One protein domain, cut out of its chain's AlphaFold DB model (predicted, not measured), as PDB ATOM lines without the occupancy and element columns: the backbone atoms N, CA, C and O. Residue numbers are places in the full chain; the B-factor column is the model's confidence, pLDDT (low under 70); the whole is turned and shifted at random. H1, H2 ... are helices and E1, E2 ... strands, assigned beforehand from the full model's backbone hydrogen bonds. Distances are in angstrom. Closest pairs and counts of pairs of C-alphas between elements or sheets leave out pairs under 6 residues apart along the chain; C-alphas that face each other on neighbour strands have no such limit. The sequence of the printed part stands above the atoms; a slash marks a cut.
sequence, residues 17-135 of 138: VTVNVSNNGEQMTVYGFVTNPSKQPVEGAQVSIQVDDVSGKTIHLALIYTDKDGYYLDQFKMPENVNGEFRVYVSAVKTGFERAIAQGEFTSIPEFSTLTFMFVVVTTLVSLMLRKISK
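What this domain is: This is residues 17 to 135 of the 138 residues of the protein "Carboxypeptidase regulatory-like domain-containing protein" of Candidatus Bathyarchaeota archaeon (UniProt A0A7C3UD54). Picture a sandwich of two strand sheets face to face, with a single long helix, H1, sticking out beyond it like a handle. Residues 112 to 135 stand free and make much of the length, while the sandwich is the body. The printed part has 119 residues, with seven named strands followed by one named helix, E1 to E7 and then H1; one sheet runs E4, E3, E6, E7 and the other E1, E2, E5, both antiparallel, and the class is mixed, helices and strands. The whole is extended, with a radius of gyration of the C-alphas of 22.2 A and spans of 83 by 27 by 20 A.

How they stand to each other: Begin at E1, residues 20 to 23, which forms a hairpin with E2, residues 28 to 35; look there for N 20 and O 31, 2.8 A apart. On the other side of E2 is its antiparallel neighbour E5, residues 71 to 76, with N 30 and O 74 at 2.9 A. In the second sheet, which is twisted, E3, residues 46 to 52, and E4, residues 58 to 65, form a hairpin, with N 49 and O 62 at 2.9 A. E3 is also the antiparallel neighbour of E6, residues 84 to 93, with N 48 and O 91 at 2.8 A. E6 and the edge strand E7, residues 100 to 108, form a hairpin, with N 88 and O 104 at 2.8 A. The two sheets make a sandwich, two sheets face to face, their facing parts 8.5 A centre to centre and their strands at 32 degrees. Between the sheets, the closest C-alphas of E4 and E5 are those of Tyr 65 and Tyr 72, 6.6 A apart, and those of E1 and E7 are Asn 20 and Gly 104, 6.7 A apart. H1, residues 114 to 133, is not on either sheet; every O i to N i+4 pair in it is within hydrogen-bond range.

Where its parts are: Find C-alpha 20 at (58.671, -80.630, 97.569), where E1 begins its 10.6 A. E2 then covers 23.4 A, E3 19.9 A, E4 20.8 A and E5 17.3 A. E6 starts at C-alpha 84, (61.340, -64.110, 92.325), and covers 30.1 A; E7 covers 26.8 A. H1 runs 28.8 A to C-alpha 133 at (59.589, -47.421, 52.457).

The domain as a whole: The C-alphas of Gly 96 and Lys 135, the two farthest apart, are 82.9 A from each other. Without residues 112 to 135, the body spans 43 by 24 by 18 A. The printed part has no cut, and no link is long. Look at the B-factor column for low confidence: residues 110 to 113 and residue 135 are under 70.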
ATOM      1  N   VAL A  17      61.494 -85.073 107.819       98.50
ATOM      2  CA  VAL A  17      60.479 -84.485 106.940       98.50
ATOM      3  C   VAL A  17      61.124 -84.111 105.609       98.50
ATOM      4  O   VAL A  17      62.247 -83.612 105.584       98.50
ATOM      5  N   THR A  18      60.446 -84.396 104.502       98.38
ATOM      6  CA  THR A  18      60.846 -83.949 103.160       98.38
ATOM      7  C   THR A  18      59.927 -82.835 102.700       98.38
ATOM      8  O   THR A  18      58.778 -82.808 103.114       98.38
ATOM      9  N   VAL A  19      60.413 -81.946 101.837       98.25
ATOM     10  CA  VAL A  19      59.615 -80.868 101.249       98.25
ATOM     11  C   VAL A  19      59.827 -80.833  99.744       98.25
ATOM     12  O   VAL A  19      60.954 -80.857  99.262       98.25
ATOM     13  N   ASN A  20      58.722 -80.795  99.012       98.06
ATOM     14  CA  ASN A  20      58.671 -80.630  97.569       98.06
ATOM     15  C   ASN A  20      57.641 -79.554  97.245       98.06
ATOM     16  O   ASN A  20      56.669 -79.370  97.983       98.06
ATOM     17  N   VAL A  21      57.855 -78.868  96.127       96.25
ATOM     18  CA  VAL A  21      56.967 -77.813  95.649       96.25
ATOM     19  C   VAL A  21      56.675 -78.046  94.174       96.25
ATOM     20  O   VAL A  21      57.587 -78.317  93.395       96.25
ATOM     21  N   SER A  22      55.410 -77.933  93.782       93.81
ATOM     22  CA  SER A  22      54.989 -77.935  92.380       93.81
ATOM     23  C   SER A  22      54.028 -76.782  92.098       93.81
ATOM     24  O   SER A  22      53.365 -76.271  92.998       93.81
ATOM     25  N   ASN A  23      53.972 -76.353  90.839       90.81
ATOM     26  CA  ASN A  23      53.061 -75.320  90.356       90.81
ATOM     27  C   ASN A  23      52.276 -75.889  89.171       90.81
ATOM     28  O   ASN A  23      52.885 -76.385  88.222       90.81
ATOM     29  N   ASN A  24      50.945 -75.835  89.223       88.69
ATOM     30  CA  ASN A  24      50.081 -76.280  88.124       88.69
ATOM     31  C   ASN A  24      49.557 -75.125  87.244       88.69
ATOM     32  O   ASN A  24      48.717 -75.359  86.379       88.69
ATOM     33  N   GLY A  25      50.032 -73.896  87.468       83.81
ATOM     34  CA  GLY A  25      49.600 -72.669  86.793       83.81
ATOM     35  C   GLY A  25      48.442 -71.945  87.489       83.81
ATOM     36  O   GLY A  25      48.200 -70.779  87.215       83.81
ATOM     37  N   GLU A  26      47.741 -72.599  88.417       84.06
ATOM     38  CA  GLU A  26      46.667 -71.985  89.208       84.06
ATOM     39  C   GLU A  26      47.046 -71.871  90.692       84.06
ATOM     40  O   GLU A  26      46.691 -70.908  91.375       84.06
ATOM     41  N   GLN A  27      47.738 -72.888  91.204       91.94
ATOM     42  CA  GLN A  27      48.054 -73.060  92.612       91.94
ATOM     43  C   GLN A  27      49.446 -73.664  92.783       91.94
ATOM     44  O   GLN A  27      49.882 -74.549  92.037       91.94
ATOM     45  N   MET A  28      50.114 -73.212  93.836       94.31
ATOM     46  CA  MET A  28      51.302 -73.854  94.368       94.31
ATOM     47  C   MET A  28      50.867 -75.026  95.246       94.31
ATOM     48  O   MET A  28      49.921 -74.909  96.022       94.31
ATOM     49  N   THR A  29      51.559 -76.155  95.137       97.06
ATOM     50  CA  THR A  29      51.352 -77.331  95.988       97.06
ATOM     51  C   THR A  29      52.640 -77.625  96.743       97.06
ATOM     52  O   THR A  29      53.679 -77.846  96.123       97.06
ATOM     53  N   VAL A  30      52.575 -77.654  98.074       98.25
ATOM     54  CA  VAL A  30      53.676 -78.058  98.956       98.25
ATOM     55  C   VAL A  30      53.345 -79.426  99.523       98.25
ATOM     56  O   VAL A  30      52.287 -79.618 100.115       98.25
ATOM     57  N   TYR A  31      54.242 -80.389  99.343       98.56
ATOM     58  CA  TYR A  31      53.988 -81.767  99.746       98.56
ATOM     59  C   TYR A  31      55.259 -82.502 100.151       98.56
ATOM     60  O   TYR A  31      56.377 -82.125  99.786       98.56
ATOM     61  N   GLY A  32      55.093 -83.591 100.887       98.56
ATOM     62  CA  GLY A  32      56.215 -84.397 101.338       98.56
ATOM     63  C   GLY A  32      55.790 -85.531 102.250       98.56
ATOM     64  O   GLY A  32      54.615 -85.876 102.334       98.56
ATOM     65  N   PHE A  33      56.775 -86.117 102.923       98.69
ATOM     66  CA  PHE A  33      56.581 -87.251 103.816       98.69
ATOM     67  C   PHE A  33      57.243 -86.998 105.165       98.69
ATOM     68  O   PHE A  33      58.333 -86.425 105.229       98.69
ATOM     69  N   VAL A  34      56.619 -87.497 106.230       98.75
ATOM     70  CA  VAL A  34      57.213 -87.602 107.563       98.75
ATOM     71  C   VAL A  34      57.514 -89.066 107.861       98.75
ATOM     72  O   VAL A  34      56.639 -89.928 107.782       98.75
ATOM     73  N   THR A  35      58.762 -89.345 108.232       98.50
ATOM     74  CA  THR A  35      59.227 -90.692 108.583       98.50
ATOM     75  C   THR A  35      59.958 -90.708 109.921       98.50
ATOM     76  O   THR A  35      60.492 -89.692 110.369       98.50
ATOM     77  N   ASN A  36      59.972 -91.864 110.578       96.88
ATOM     78  CA  ASN A  36      60.763 -92.106 111.784       96.88
ATOM     79  C   ASN A  36      62.220 -92.506 111.429       96.88
ATOM     80  O   ASN A  36      62.531 -92.688 110.247       96.88
ATOM     81  N   PRO A  37      63.130 -92.693 112.412       95.25
ATOM     82  CA  PRO A  37      64.514 -93.100 112.129       95.25
ATOM     83  C   PRO A  37      64.649 -94.419 111.358       95.25
ATOM     84  O   PRO A  37      65.598 -94.594 110.597       95.25
ATOM     85  N   SER A  38      63.677 -95.324 111.502       95.81
ATOM     86  CA  SER A  38      63.602 -96.593 110.768       95.81
ATOM     87  C   SER A  38      63.012 -96.444 109.359       95.81
ATOM     88  O   SER A  38      62.684 -97.449 108.733       95.81
ATOM     89  N   LYS A  39      62.854 -95.207 108.860       96.31
ATOM     90  CA  LYS A  39      62.277 -94.863 107.548       96.31
ATOM     91  C   LYS A  39      60.822 -95.310 107.362       96.31
ATOM     92  O   LYS A  39      60.348 -95.389 106.234       96.31
ATOM     93  N   GLN A  40      60.101 -95.579 108.450       98.00
ATOM     94  CA  GLN A  40      58.678 -95.902 108.386       98.00
ATOM     95  C   GLN A  40      57.839 -94.620 108.387       98.00
ATOM     96  O   GLN A  40      58.222 -93.659 109.068       98.00
ATOM     97  N   PRO A  41      56.709 -94.598 107.660       98.38
ATOM     98  CA  PRO A  41      55.804 -93.457 107.643       98.38
ATOM     99  C   PRO A  41      55.227 -93.182 109.032       98.38
ATOM    100  O   PRO A  41      54.977 -94.104 109.811       98.38
ATOM    101  N   VAL A  42      55.023 -91.905 109.345       98.44
ATOM    102  CA  VAL A  42      54.435 -91.476 110.618       98.44
ATOM    103  C   VAL A  42      53.088 -90.827 110.352       98.44
ATOM    104  O   VAL A  42      53.029 -89.699 109.870       98.44
ATOM    105  N   GLU A  43      52.017 -91.528 110.710       98.62
ATOM    106  CA  GLU A  43      50.641 -91.037 110.609       98.62
ATOM    107  C   GLU A  43      50.300 -90.007 111.695       98.62
ATOM    108  O   GLU A  43      50.693 -90.118 112.869       98.62
ATOM    109  N   GLY A  44      49.521 -88.995 111.310       98.50
ATOM    110  CA  GLY A  44      49.034 -87.955 112.204       98.50
ATOM    111  C   GLY A  44      50.158 -87.159 112.865       98.50
ATOM    112  O   GLY A  44      50.016 -86.758 114.024       98.50
ATOM    113  N   ALA A  45      51.304 -87.010 112.201       98.62
ATOM    114  CA  ALA A  45      52.306 -86.014 112.547       98.62
ATOM    115  C   ALA A  45      51.761 -84.639 112.168       98.62
ATOM    116  O   ALA A  45      51.254 -84.451 111.065       98.62
ATOM    117  N   GLN A  46      51.850 -83.686 113.089       98.75
ATOM    118  CA  GLN A  46      51.467 -82.305 112.841       98.75
ATOM    119  C   GLN A  46      52.558 -81.640 112.005       98.75
ATOM    120  O   GLN A  46      53.709 -81.586 112.437       98.75
ATOM    121  N   VAL A  47      52.198 -81.121 110.836       98.81
ATOM    122  CA  VAL A  47      53.094 -80.443 109.900       98.81
ATOM    123  C   VAL A  47      52.692 -78.977 109.800       98.81
ATOM    124  O   VAL A  47      51.558 -78.658 109.451       98.81
ATOM    125  N   SER A  48      53.628 -78.084 110.120       98.69
ATOM    126  CA  SER A  48      53.491 -76.640 109.921       98.69
ATOM    127  C   SER A  48      54.280 -76.235 108.685       98.69
ATOM    128  O   SER A  48      55.469 -76.548 108.598       98.69
ATOM    129  N   ILE A  49      53.634 -75.517 107.772       98.75
ATOM    130  CA  ILE A  49      54.219 -75.009 106.529       98.75
ATOM    131  C   ILE A  49      54.162 -73.488 106.580       98.75
ATOM    132  O   ILE A  49      53.095 -72.932 106.815       98.75
ATOM    133  N   GLN A  50      55.289 -72.829 106.345       98.56
ATOM    134  CA  GLN A  50      55.393 -71.384 106.176       98.56
ATOM    135  C   GLN A  50      56.063 -71.106 104.832       98.56
ATOM    136  O   GLN A  50      57.091 -71.707 104.524       98.56
ATOM    137  N   VAL A  51      55.495 -70.201 104.040       98.00
ATOM    138  CA  VAL A  51      56.098 -69.735 102.788       98.00
ATOM    139  C   VAL A  51      56.357 -68.246 102.892       98.00
ATOM    140  O   VAL A  51      55.428 -67.475 103.142       98.00
ATOM    141  N   ASP A  52      57.604 -67.858 102.656       97.25
ATOM    142  CA  ASP A  52      58.053 -66.474 102.669       97.25
ATOM    143  C   ASP A  52      58.434 -66.021 101.254       97.25
ATOM    144  O   ASP A  52      58.993 -66.788 100.463       97.25
ATOM    145  N   ASP A  53      58.122 -64.766 100.939       95.00
ATOM    146  CA  ASP A  53      58.524 -64.123  99.691       95.00
ATOM    147  C   ASP A  53      59.984 -63.654  99.682       95.00
ATOM    148  O   ASP A  53      60.708 -63.748 100.675       95.00
ATOM    149  N   VAL A  54      60.405 -63.102  98.541       92.44
ATOM    150  CA  VAL A  54      61.746 -62.532  98.323       92.44
ATOM    151  C   VAL A  54      62.157 -61.479  99.357       92.44
ATOM    152  O   VAL A  54      63.347 -61.254  99.564       92.44
ATOM    153  N   SER A  55      61.193 -60.807  99.994       93.88
ATOM    154  CA  SER A  55      61.436 -59.797 101.028       93.88
ATOM    155  C   SER A  55      61.506 -60.391 102.438       93.88
ATOM    156  O   SER A  55      61.792 -59.675 103.396       93.88
ATOM    157  N   GLY A  56      61.267 -61.699 102.570       94.56
ATOM    158  CA  GLY A  56      61.147 -62.405 103.840       94.56
ATOM    159  C   GLY A  56      59.771 -62.254 104.491       94.56
ATOM    160  O   GLY A  56      59.620 -62.566 105.670       94.56
ATOM    161  N   LYS A  57      58.763 -61.754 103.768       95.50
ATOM    162  CA  LYS A  57      57.400 -61.649 104.287       95.50
ATOM    163  C   LYS A  57      56.693 -62.988 104.121       95.50
ATOM    164  O   LYS A  57      56.623 -63.514 103.015       95.50
ATOM    165  N   THR A  58      56.080 -63.484 105.192       96.75
ATOM    166  CA  THR A  58      55.212 -64.663 105.124       96.75
ATOM    167  C   THR A  58      53.976 -64.384 104.274       96.75
ATOM    168  O   THR A  58      53.180 -63.491 104.576       96.75
ATOM    169  N   ILE A  59      53.824 -65.166 103.208       95.31
ATOM    170  CA  ILE A  59      52.705 -65.098 102.263       95.31
ATOM    171  C   ILE A  59      51.732 -66.262 102.422       95.31
ATOM    172  O   ILE A  59      50.595 -66.161 101.970       95.31
ATOM    173  N   HIS A  60      52.161 -67.345 103.075       97.38
ATOM    174  CA  HIS A  60      51.313 -68.498 103.349       97.38
ATOM    175  C   HIS A  60      51.721 -69.201 104.647       97.38
ATOM    176  O   HIS A  60      52.910 -69.322 104.946       97.38
ATOM    177  N   LEU A  61      50.729 -69.671 105.404       98.00
ATOM    178  CA  LEU A  61      50.913 -70.437 106.635       98.00
ATOM    179  C   LEU A  61      49.821 -71.505 106.731       98.00
ATOM    180  O   LEU A  61      48.636 -71.182 106.685       98.00
ATOM    181  N   ALA A  62      50.217 -72.762 106.916       98.38
ATOM    182  CA  ALA A  62      49.296 -73.886 107.044       98.38
ATOM    183  C   ALA A  62      49.700 -74.830 108.179       98.38
ATOM    184  O   ALA A  62      50.881 -74.979 108.508       98.38
ATOM    185  N   LEU A  63      48.692 -75.487 108.754       98.44
ATOM    186  CA  LEU A  63      48.853 -76.544 109.741       98.44
ATOM    187  C   LEU A  63      48.001 -77.748 109.342       98.44
ATOM    188  O   LEU A  63      46.775 -77.663 109.340       98.44
ATOM    189  N   ILE A  64      48.654 -78.860 109.023       98.56
ATOM    190  CA  ILE A  64      48.010 -80.084 108.536       98.56
ATOM    191  C   ILE A  64      48.563 -81.310 109.260       98.56
ATOM    192  O   ILE A  64      49.557 -81.226 109.981       98.56
ATOM    193  N   TYR A  65      47.914 -82.456 109.082       98.75
ATOM    194  CA  TYR A  65      48.357 -83.725 109.651       98.75
ATOM    195  C   TYR A  65      48.681 -84.712 108.538       98.75
ATOM    196  O   TYR A  65      47.995 -84.733 107.517       98.75
ATOM    197  N   THR A  66      49.716 -85.525 108.739       98.81
ATOM    198  CA  THR A  66      50.050 -86.591 107.794       98.81
ATOM    199  C   THR A  66      49.000 -87.695 107.782       98.81
ATOM    200  O   THR A  66      48.420 -88.028 108.820       98.81
ATOM    201  N   ASP A  67      48.797 -88.298 106.616       98.75
ATOM    202  CA  ASP A  67      47.972 -89.494 106.461       98.75
ATOM    203  C   ASP A  67      48.700 -90.781 106.906       98.75
ATOM    204  O   ASP A  67      49.824 -90.747 107.420       98.75
ATOM    205  N   LYS A  68      48.059 -91.938 106.699       98.44
ATOM    206  CA  LYS A  68      48.594 -93.271 107.032       98.44
ATOM    207  C   LYS A  68      49.933 -93.607 106.360       98.44
ATOM    208  O   LYS A  68      50.687 -94.425 106.879       98.44
ATOM    209  N   ASP A  69      50.227 -92.991 105.216       98.50
ATOM    210  CA  ASP A  69      51.465 -93.192 104.462       98.50
ATOM    211  C   ASP A  69      52.518 -92.140 104.850       98.50
ATOM    212  O   ASP A  69      53.584 -92.050 104.240       98.50
ATOM    213  N   GLY A  70      52.246 -91.352 105.898       98.62
ATOM    214  CA  GLY A  70      53.103 -90.272 106.367       98.62
ATOM    215  C   GLY A  70      53.111 -89.077 105.419       98.62
ATOM    216  O   GLY A  70      53.956 -88.195 105.579       98.62
ATOM    217  N   TYR A  71      52.216 -89.046 104.432       98.81
ATOM    218  CA  TYR A  71      52.171 -88.024 103.402       98.81
ATOM    219  C   TYR A  71      51.426 -86.787 103.896       98.81
ATOM    220  O   TYR A  71      50.435 -86.885 104.621       98.81
ATOM    221  N   TYR A  72      51.907 -85.616 103.495       98.81
ATOM    222  CA  TYR A  72      51.219 -84.350 103.698       98.81
ATOM    223  C   TYR A  72      51.167 -83.567 102.386       98.81
ATOM    224  O   TYR A  72      52.088 -83.640 101.567       98.81
ATOM    225  N   LEU A  73      50.103 -82.782 102.217       98.38
ATOM    226  CA  LEU A  73      49.911 -81.889 101.082       98.38
ATOM    227  C   LEU A  73      49.121 -80.660 101.517       98.38
ATOM    228  O   LEU A  73      48.133 -80.769 102.239       98.38
ATOM    229  N   ASP A  74      49.554 -79.510 101.026       98.44
ATOM    230  CA  ASP A  74      48.868 -78.236 101.156       98.44
ATOM    231  C   ASP A  74      48.928 -77.469  99.828       98.44
ATOM    232  O   ASP A  74      49.897 -77.589  99.070       98.44
ATOM    233  N   GLN A  75      47.873 -76.713  99.532       97.56
ATOM    234  CA  GLN A  75      47.739 -75.948  98.295       97.56
ATOM    235  C   GLN A  75      47.384 -74.502  98.601       97.56
ATOM    236  O   GLN A  75      46.504 -74.226  99.415       97.56
ATOM    237  N   PHE A  76      48.035 -73.574  97.904       95.69
ATOM    238  CA  PHE A  76      47.767 -72.151  98.055       95.69
ATOM    239  C   PHE A  76      47.909 -71.402  96.734       95.69
ATOM    240  O   PHE A  76      48.643 -71.801  95.826       95.69
ATOM    241  N   LYS A  77      47.186 -70.286  96.624       92.56
ATOM    242  CA  LYS A  77      47.290 -69.379  95.479       92.56
ATOM    243  C   LYS A  77      48.423 -68.395  95.698       92.56
ATOM    244  O   LYS A  77      48.557 -67.826  96.782       92.56
ATOM    245  N   MET A  78      49.204 -68.176  94.651       89.00
ATOM    246  CA  MET A  78      50.289 -67.214  94.703       89.00
ATOM    247  C   MET A  78      49.739 -65.782  94.732       89.00
ATOM    248  O   MET A  78      48.818 -65.487  93.968       89.00
ATOM    249  N   PRO A  79      50.279 -64.877  95.568       86.00
ATOM    250  CA  PRO A  79      49.925 -63.468  95.496       86.00
ATOM    251  C   PRO A  79      50.256 -62.891  94.116       86.00
ATOM    252  O   PRO A  79      51.360 -63.081  93.600       86.00
ATOM    253  N   GLU A  80      49.316 -62.147  93.538       80.44
ATOM    254  CA  GLU A  80      49.557 -61.428  92.291       80.44
ATOM    255  C   GLU A  80      50.685 -60.398  92.482       80.44
ATOM    256  O   GLU A  80      50.762 -59.717  93.506       80.44
ATOM    257  N   ASN A  81      51.536 -60.244  91.464       77.94
ATOM    258  CA  ASN A  81      52.627 -59.259  91.402       77.94
ATOM    259  C   ASN A  81      53.840 -59.513  92.312       77.94
ATOM    260  O   ASN A  81      54.690 -58.630  92.438       77.94
ATOM    261  N   VAL A  82      53.976 -60.703  92.901       81.56
ATOM    262  CA  VAL A  82      55.203 -61.097  93.608       81.56
ATOM    263  C   VAL A  82      55.951 -62.125  92.767       81.56
ATOM    264  O   VAL A  82      55.505 -63.256  92.589       81.56
ATOM    265  N   ASN A  83      57.100 -61.711  92.236       86.19
ATOM    266  CA  ASN A  83      57.972 -62.537  91.407       86.19
ATOM    267  C   ASN A  83      59.335 -62.690  92.083       86.19
ATOM    268  O   ASN A  83      59.784 -61.790  92.794       86.19
ATOM    269  N   GLY A  84      60.012 -63.800  91.806       88.44
ATOM    270  CA  GLY A  84      61.340 -64.110  92.325       88.44
ATOM    271  C   GLY A  84      61.373 -65.402  93.133       88.44
ATOM    272  O   GLY A  84      60.560 -66.297  92.911       88.44
ATOM    273  N   GLU A  85      62.362 -65.516  94.012       92.75
ATOM    274  CA  GLU A  85      62.645 -66.704  94.818       92.75
ATOM    275  C   GLU A  85      61.862 -66.707  96.139       92.75
ATOM    276  O   GLU A  85      61.878 -65.742  96.901       92.75
ATOM    277  N   PHE A  86      61.191 -67.818  96.414       95.19
ATOM    278  CA  PHE A  86      60.384 -68.038  97.606       95.19
ATOM    279  C   PHE A  86      61.000 -69.141  98.446       95.19
ATOM    280  O   PHE A  86      61.511 -70.124  97.906       95.19
ATOM    281  N   ARG A  87      60.890 -69.001  99.768       97.69
ATOM    282  CA  ARG A  87      61.378 -69.991 100.731       97.69
ATOM    283  C   ARG A  87      60.217 -70.678 101.417       97.69
ATOM    284  O   ARG A  87      59.287 -70.027 101.882       97.69
ATOM    285  N   VAL A  88      60.294 -71.995 101.504       98.19
ATOM    286  CA  VAL A  88      59.323 -72.848 102.182       98.19
ATOM    287  C   VAL A  88      59.997 -73.456 103.399       98.19
ATOM    288  O   VAL A  88      60.969 -74.195 103.270       98.19
ATOM    289  N   TYR A  89      59.456 -73.179 104.577       98.44
ATOM    290  CA  TYR A  89      59.871 -73.766 105.840       98.44
ATOM    291  C   TYR A  89      58.822 -74.772 106.286       98.44
ATOM    292  O   TYR A  89      57.642 -74.445 106.421       98.44
ATOM    293  N   VAL A  90      59.253 -76.002 106.543       98.62
ATOM    294  CA  VAL A  90      58.381 -77.069 107.027       98.62
ATOM    295  C   VAL A  90      58.911 -77.573 108.353       98.62
ATOM    296  O   VAL A  90      60.100 -77.850 108.485       98.62
ATOM    297  N   SER A  91      58.029 -77.731 109.337       98.44
ATOM    298  CA  SER A  91      58.347 -78.457 110.565       98.44
ATOM    299  C   SER A  91      57.321 -79.541 110.842       98.44
ATOM    300  O   SER A  91      56.136 -79.348 110.587       98.44
ATOM    301  N   ALA A  92      57.777 -80.676 111.367       98.50
ATOM    302  CA  ALA A  92      56.925 -81.800 111.729       98.50
ATOM    303  C   ALA A  92      57.112 -82.165 113.204       98.50
ATOM    304  O   ALA A  92      58.240 -82.226 113.701       98.50
ATOM    305  N   VAL A  93      56.005 -82.415 113.902       97.94
ATOM    306  CA  VAL A  93      55.981 -82.784 115.321       97.94
ATOM    307  C   VAL A  93      55.032 -83.960 115.539       97.94
ATOM    308  O   VAL A  93      53.913 -83.987 115.030       97.94
ATOM    309  N   LYS A  94      55.465 -84.928 116.348       97.44
ATOM    310  CA  LYS A  94      54.642 -86.038 116.834       97.44
ATOM    311  C   LYS A  94      55.045 -86.356 118.269       97.44
ATOM    312  O   LYS A  94      56.232 -86.387 118.582       97.44
ATOM    313  N   THR A  95      54.070 -86.608 119.137       94.75
ATOM    314  CA  THR A  95      54.331 -87.018 120.523       94.75
ATOM    315  C   THR A  95      55.275 -88.220 120.557       94.75
ATOM    316  O   THR A  95      55.039 -89.208 119.864       94.75
ATOM    317  N   GLY A  96      56.331 -88.133 121.367       92.31
ATOM    318  CA  GLY A  96      57.345 -89.185 121.493       92.31
ATOM    319  C   GLY A  96      58.549 -89.042 120.556       92.31
ATOM    320  O   GLY A  96      59.507 -89.793 120.720       92.31
ATOM    321  N   PHE A  97      58.542 -88.067 119.645       94.06
ATOM    322  CA  PHE A  97      59.655 -87.788 118.739       94.06
ATOM    323  C   PHE A  97      60.172 -86.356 118.885       94.06
ATOM    324  O   PHE A  97      59.431 -85.450 119.275       94.06
ATOM    325  N   GLU A  98      61.432 -86.140 118.510       94.44
ATOM    326  CA  GLU A  98      61.953 -84.789 118.308       94.44
ATOM    327  C   GLU A  98      61.382 -84.173 117.027       94.44
ATOM    328  O   GLU A  98      61.086 -84.863 116.044       94.44
ATOM    329  N   ARG A  99      61.253 -82.843 117.035       95.06
ATOM    330  CA  ARG A  99      60.813 -82.061 115.876       95.06
ATOM    331  C   ARG A  99      61.766 -82.269 114.695       95.06
ATOM    332  O   ARG A  99      62.979 -82.150 114.852       95.06
ATOM    333  N   ALA A 100      61.204 -82.444 113.501       97.25
ATOM    334  CA  ALA A 100      61.939 -82.324 112.243       97.25
ATOM    335  C   ALA A 100      61.702 -80.963 111.592       97.25
ATOM    336  O   ALA A 100      60.629 -80.377 111.753       97.25
ATOM    337  N   ILE A 101      62.689 -80.481 110.837       97.56
ATOM    338  CA  ILE A 101      62.604 -79.255 110.040       97.56
ATOM    339  C   ILE A 101      63.195 -79.542 108.657       97.56
ATOM    340  O   ILE A 101      64.219 -80.214 108.559       97.56
ATOM    341  N   ALA A 102      62.567 -79.020 107.609       97.62
ATOM    342  CA  ALA A 102      63.098 -79.004 106.251       97.62
ATOM    343  C   ALA A 102      62.837 -77.653 105.583       97.62
ATOM    344  O   ALA A 102      61.960 -76.893 106.003       97.62
ATOM    345  N   GLN A 103      63.622 -77.367 104.548       96.81
ATOM    346  CA  GLN A 103      63.508 -76.154 103.749       96.81
ATOM    347  C   GLN A 103      63.490 -76.507 102.267       96.81
ATOM    348  O   GLN A 103      64.163 -77.446 101.843       96.81
ATOM    349  N   GLY A 104      62.694 -75.768 101.506       93.56
ATOM    350  CA  GLY A 104      62.609 -75.861 100.055       93.56
ATOM    351  C   GLY A 104      62.497 -74.472  99.447       93.56
ATOM    352  O   GLY A 104      62.169 -73.511 100.140       93.56
ATOM    353  N   GLU A 105      62.766 -74.366  98.153       94.44
ATOM    354  CA  GLU A 105      62.756 -73.095  97.433       94.44
ATOM    355  C   GLU A 105      62.074 -73.276  96.076       94.44
ATOM    356  O   GLU A 105      62.120 -74.355  95.478       94.44
ATOM    357  N   PHE A 106      61.413 -72.228  95.591       91.38
ATOM    358  CA  PHE A 106      60.874 -72.187  94.232       91.38
ATOM    359  C   PHE A 106      60.938 -70.767  93.677       91.38
ATOM    360  O   PHE A 106      60.938 -69.794  94.423       91.38
ATOM    361  N   THR A 107      60.986 -70.637  92.351       90.31
ATOM    362  CA  THR A 107      60.980 -69.331  91.682       90.31
ATOM    363  C   THR A 107      59.667 -69.125  90.939       90.31
ATOM    364  O   THR A 107      59.273 -69.971  90.138       90.31
ATOM    365  N   SER A 108      59.015 -67.987  91.173       84.69
ATOM    366  CA  SER A 108      57.910 -67.504  90.341       84.69
ATOM    367  C   SER A 108      58.445 -66.503  89.321       84.69
ATOM    368  O   SER A 108      59.068 -65.505  89.697       84.69
ATOM    369  N   ILE A 109      58.220 -66.769  88.033       79.75
ATOM    370  CA  ILE A 109      58.566 -65.855  86.940       79.75
ATOM    371  C   ILE A 109      57.298 -65.237  86.346       79.75
ATOM    372  O   ILE A 109      56.271 -65.913  86.295       79.75
ATOM    373  N   PRO A 110      57.356 -63.986  85.856       67.81
ATOM    374  CA  PRO A 110      56.215 -63.374  85.195       67.81
ATOM    375  C   PRO A 110      55.784 -64.202  83.984       67.81
ATOM    376  O   PRO A 110      56.600 -64.521  83.113       67.81
ATOM    377  N   GLU A 111      54.492 -64.498  83.890       65.94
ATOM    378  CA  GLU A 111      53.915 -65.063  82.677       65.94
ATOM    379  C   GLU A 111      53.846 -63.968  81.603       65.94
ATOM    380  O   GLU A 111      53.105 -62.990  81.722       65.94
ATOM    381  N   PHE A 112      54.630 -64.101  80.530       64.25
ATOM    382  CA  PHE A 112      54.472 -63.231  79.366       64.25
ATOM    383  C   PHE A 112      53.285 -63.716  78.535       64.25
ATOM    384  O   PHE A 112      53.310 -64.824  77.999       64.25
ATOM    385  N   SER A 113      52.254 -62.881  78.382       65.69
ATOM    386  CA  SER A 113      51.116 -63.250  77.534       65.69
ATOM    387  C   SER A 113      51.555 -63.397  76.068       65.69
ATOM    388  O   SER A 113      52.272 -62.548  75.521       65.69
ATOM    389  N   THR A 114      51.098 -64.461  75.403       71.44
ATOM    390  CA  THR A 114      51.335 -64.691  73.967       71.44
ATOM    391  C   THR A 114      50.811 -63.538  73.116       71.44
ATOM    392  O   THR A 114      51.433 -63.181  72.119       71.44
ATOM    393  N   LEU A 115      49.717 -62.893  73.534       72.69
ATOM    394  CA  LEU A 115      49.191 -61.692  72.887       72.69
ATOM    395  C   LEU A 115      50.180 -60.526  72.973       72.69
ATOM    396  O   LEU A 115      50.460 -59.907  71.951       72.69
ATOM    397  N   THR A 116      50.761 -60.260  74.146       74.00
ATOM    398  CA  THR A 116      51.782 -59.212  74.325       74.00
ATOM    399  C   THR A 116      52.979 -59.471  73.416       74.00
ATOM    400  O   THR A 116      53.456 -58.558  72.742       74.00
ATOM    401  N   PHE A 117      53.429 -60.724  73.333       77.00
ATOM    402  CA  PHE A 117      54.522 -61.108  72.444       77.00
ATOM    403  C   PHE A 117      54.168 -60.898  70.963       77.00
ATOM    404  O   PHE A 117      54.937 -60.280  70.225       77.00
ATOM    405  N   MET A 118      52.979 -61.330  70.531       83.56
ATOM    406  CA  MET A 118      52.504 -61.138  69.156       83.56
ATOM    407  C   MET A 118      52.365 -59.658  68.792       83.56
ATOM    408  O   MET A 118      52.770 -59.262  67.700       83.56
ATOM    409  N   PHE A 119      51.864 -58.828  69.710       84.94
ATOM    410  CA  PHE A 119      51.811 -57.380  69.520       84.94
ATOM    411  C   PHE A 119      53.206 -56.795  69.295       84.94
ATOM    412  O   PHE A 119      53.401 -56.091  68.306       84.94
ATOM    413  N   VAL A 120      54.190 -57.139  70.134       84.69
ATOM    414  CA  VAL A 120      55.579 -56.664  69.990       84.69
ATOM    415  C   VAL A 120      56.184 -57.095  68.649       84.69
ATOM    416  O   VAL A 120      56.813 -56.282  67.961       84.69
ATOM    417  N   VAL A 121      55.975 -58.347  68.235       88.44
ATOM    418  CA  VAL A 121      56.463 -58.861  66.945       88.44
ATOM    419  C   VAL A 121      55.837 -58.090  65.780       88.44
ATOM    420  O   VAL A 121      56.563 -57.594  64.914       88.44
ATOM    421  N   VAL A 122      54.512 -57.916  65.776       91.50
ATOM    422  CA  VAL A 122      53.797 -57.189  64.715       91.50
ATOM    423  C   VAL A 122      54.250 -55.731  64.649       91.50
ATOM    424  O   VAL A 122      54.589 -55.253  63.567       91.50
ATOM    425  N   THR A 123      54.339 -55.024  65.781       90.06
ATOM    426  CA  THR A 123      54.783 -53.619  65.793       90.06
ATOM    427  C   THR A 123      56.215 -53.465  65.292       90.06
ATOM    428  O   THR A 123      56.527 -52.500  64.589       90.06
ATOM    429  N   THR A 124      57.089 -54.426  65.601       89.81
ATOM    430  CA  THR A 124      58.483 -54.415  65.143       89.81
ATOM    431  C   THR A 124      58.563 -54.624  63.630       89.81
ATOM    432  O   THR A 124      59.246 -53.863  62.942       89.81
ATOM    433  N   LEU A 125      57.811 -55.590  63.088       90.31
ATOM    434  CA  LEU A 125      57.733 -55.840  61.645       90.31
ATOM    435  C   LEU A 125      57.158 -54.639  60.885       90.31
ATOM    436  O   LEU A 125      57.736 -54.220  59.883       90.31
ATOM    437  N   VAL A 126      56.076 -54.035  61.381       91.81
ATOM    438  CA  VAL A 126      55.493 -52.822  60.786       91.81
ATOM    439  C   VAL A 126      56.503 -51.673  60.799       91.81
ATOM    440  O   VAL A 126      56.707 -51.020  59.776       91.81
ATOM    441  N   SER A 127      57.210 -51.467  61.914       87.00
ATOM    442  CA  SER A 127      58.244 -50.429  62.025       87.00
ATOM    443  C   SER A 127      59.398 -50.642  61.039       87.00
ATOM    444  O   SER A 127      59.891 -49.686  60.439       87.00
ATOM    445  N   LEU A 128      59.819 -51.893  60.829       86.62
ATOM    446  CA  LEU A 128      60.831 -52.261  59.834       86.62
ATOM    447  C   LEU A 128      60.353 -51.991  58.401       86.62
ATOM    448  O   LEU A 128      61.108 -51.439  57.599       86.62
ATOM    449  N   MET A 129      59.100 -52.327  58.089       85.69
ATOM    450  CA  MET A 129      58.509 -52.069  56.773       85.69
ATOM    451  C   MET A 129      58.393 -50.568  56.488       85.69
ATOM    452  O   MET A 129      58.798 -50.118  55.416       85.69
ATOM    453  N   LEU A 130      57.934 -49.775  57.460       85.38
ATOM    454  CA  LEU A 130      57.840 -48.318  57.329       85.38
ATOM    455  C   LEU A 130      59.219 -47.674  57.111       85.38
ATOM    456  O   LEU A 130      59.365 -46.826  56.232       85.38
ATOM    457  N   ARG A 131      60.258 -48.135  57.825       80.56
ATOM    458  CA  ARG A 131      61.649 -47.681  57.621       80.56
ATOM    459  C   ARG A 131      62.213 -48.037  56.243       80.56
ATOM    460  O   ARG A 131      63.072 -47.322  55.734       80.56
ATOM    461  N   LYS A 132      61.777 -49.153  55.648       74.19
ATOM    462  CA  LYS A 132      62.207 -49.573  54.307       74.19
ATOM    463  C   LYS A 132      61.576 -48.705  53.214       74.19
ATOM    464  O   LYS A 132      62.246 -48.417  52.229       74.19
ATOM    465  N   ILE A 133      60.329 -48.271  53.405       74.75
ATOM    466  CA  ILE A 133      59.589 -47.421  52.457       74.75
ATOM    467  C   ILE A 133      60.051 -45.956  52.528       74.75
ATOM    468  O   ILE A 133      60.038 -45.260  51.520       74.75
ATOM    469  N   SER A 134      60.508 -45.482  53.692       71.62
ATOM    470  CA  SER A 134      60.922 -44.085  53.887       71.62
ATOM    471  C   SER A 134      62.326 -43.734  53.367       71.62
ATOM    472  O   SER A 134      62.752 -42.593  53.535       71.62
ATOM    473  N   LYS A 135      63.085 -44.677  52.785       61.72
ATOM    474  CA  LYS A 135      64.380 -44.368  52.153       61.72
ATOM    475  C   LYS A 135      64.148 -43.865  50.718       61.72
ATOM    476  O   LYS A 135      63.605 -44.630  49.922       61.72
TER     477      LYS A 135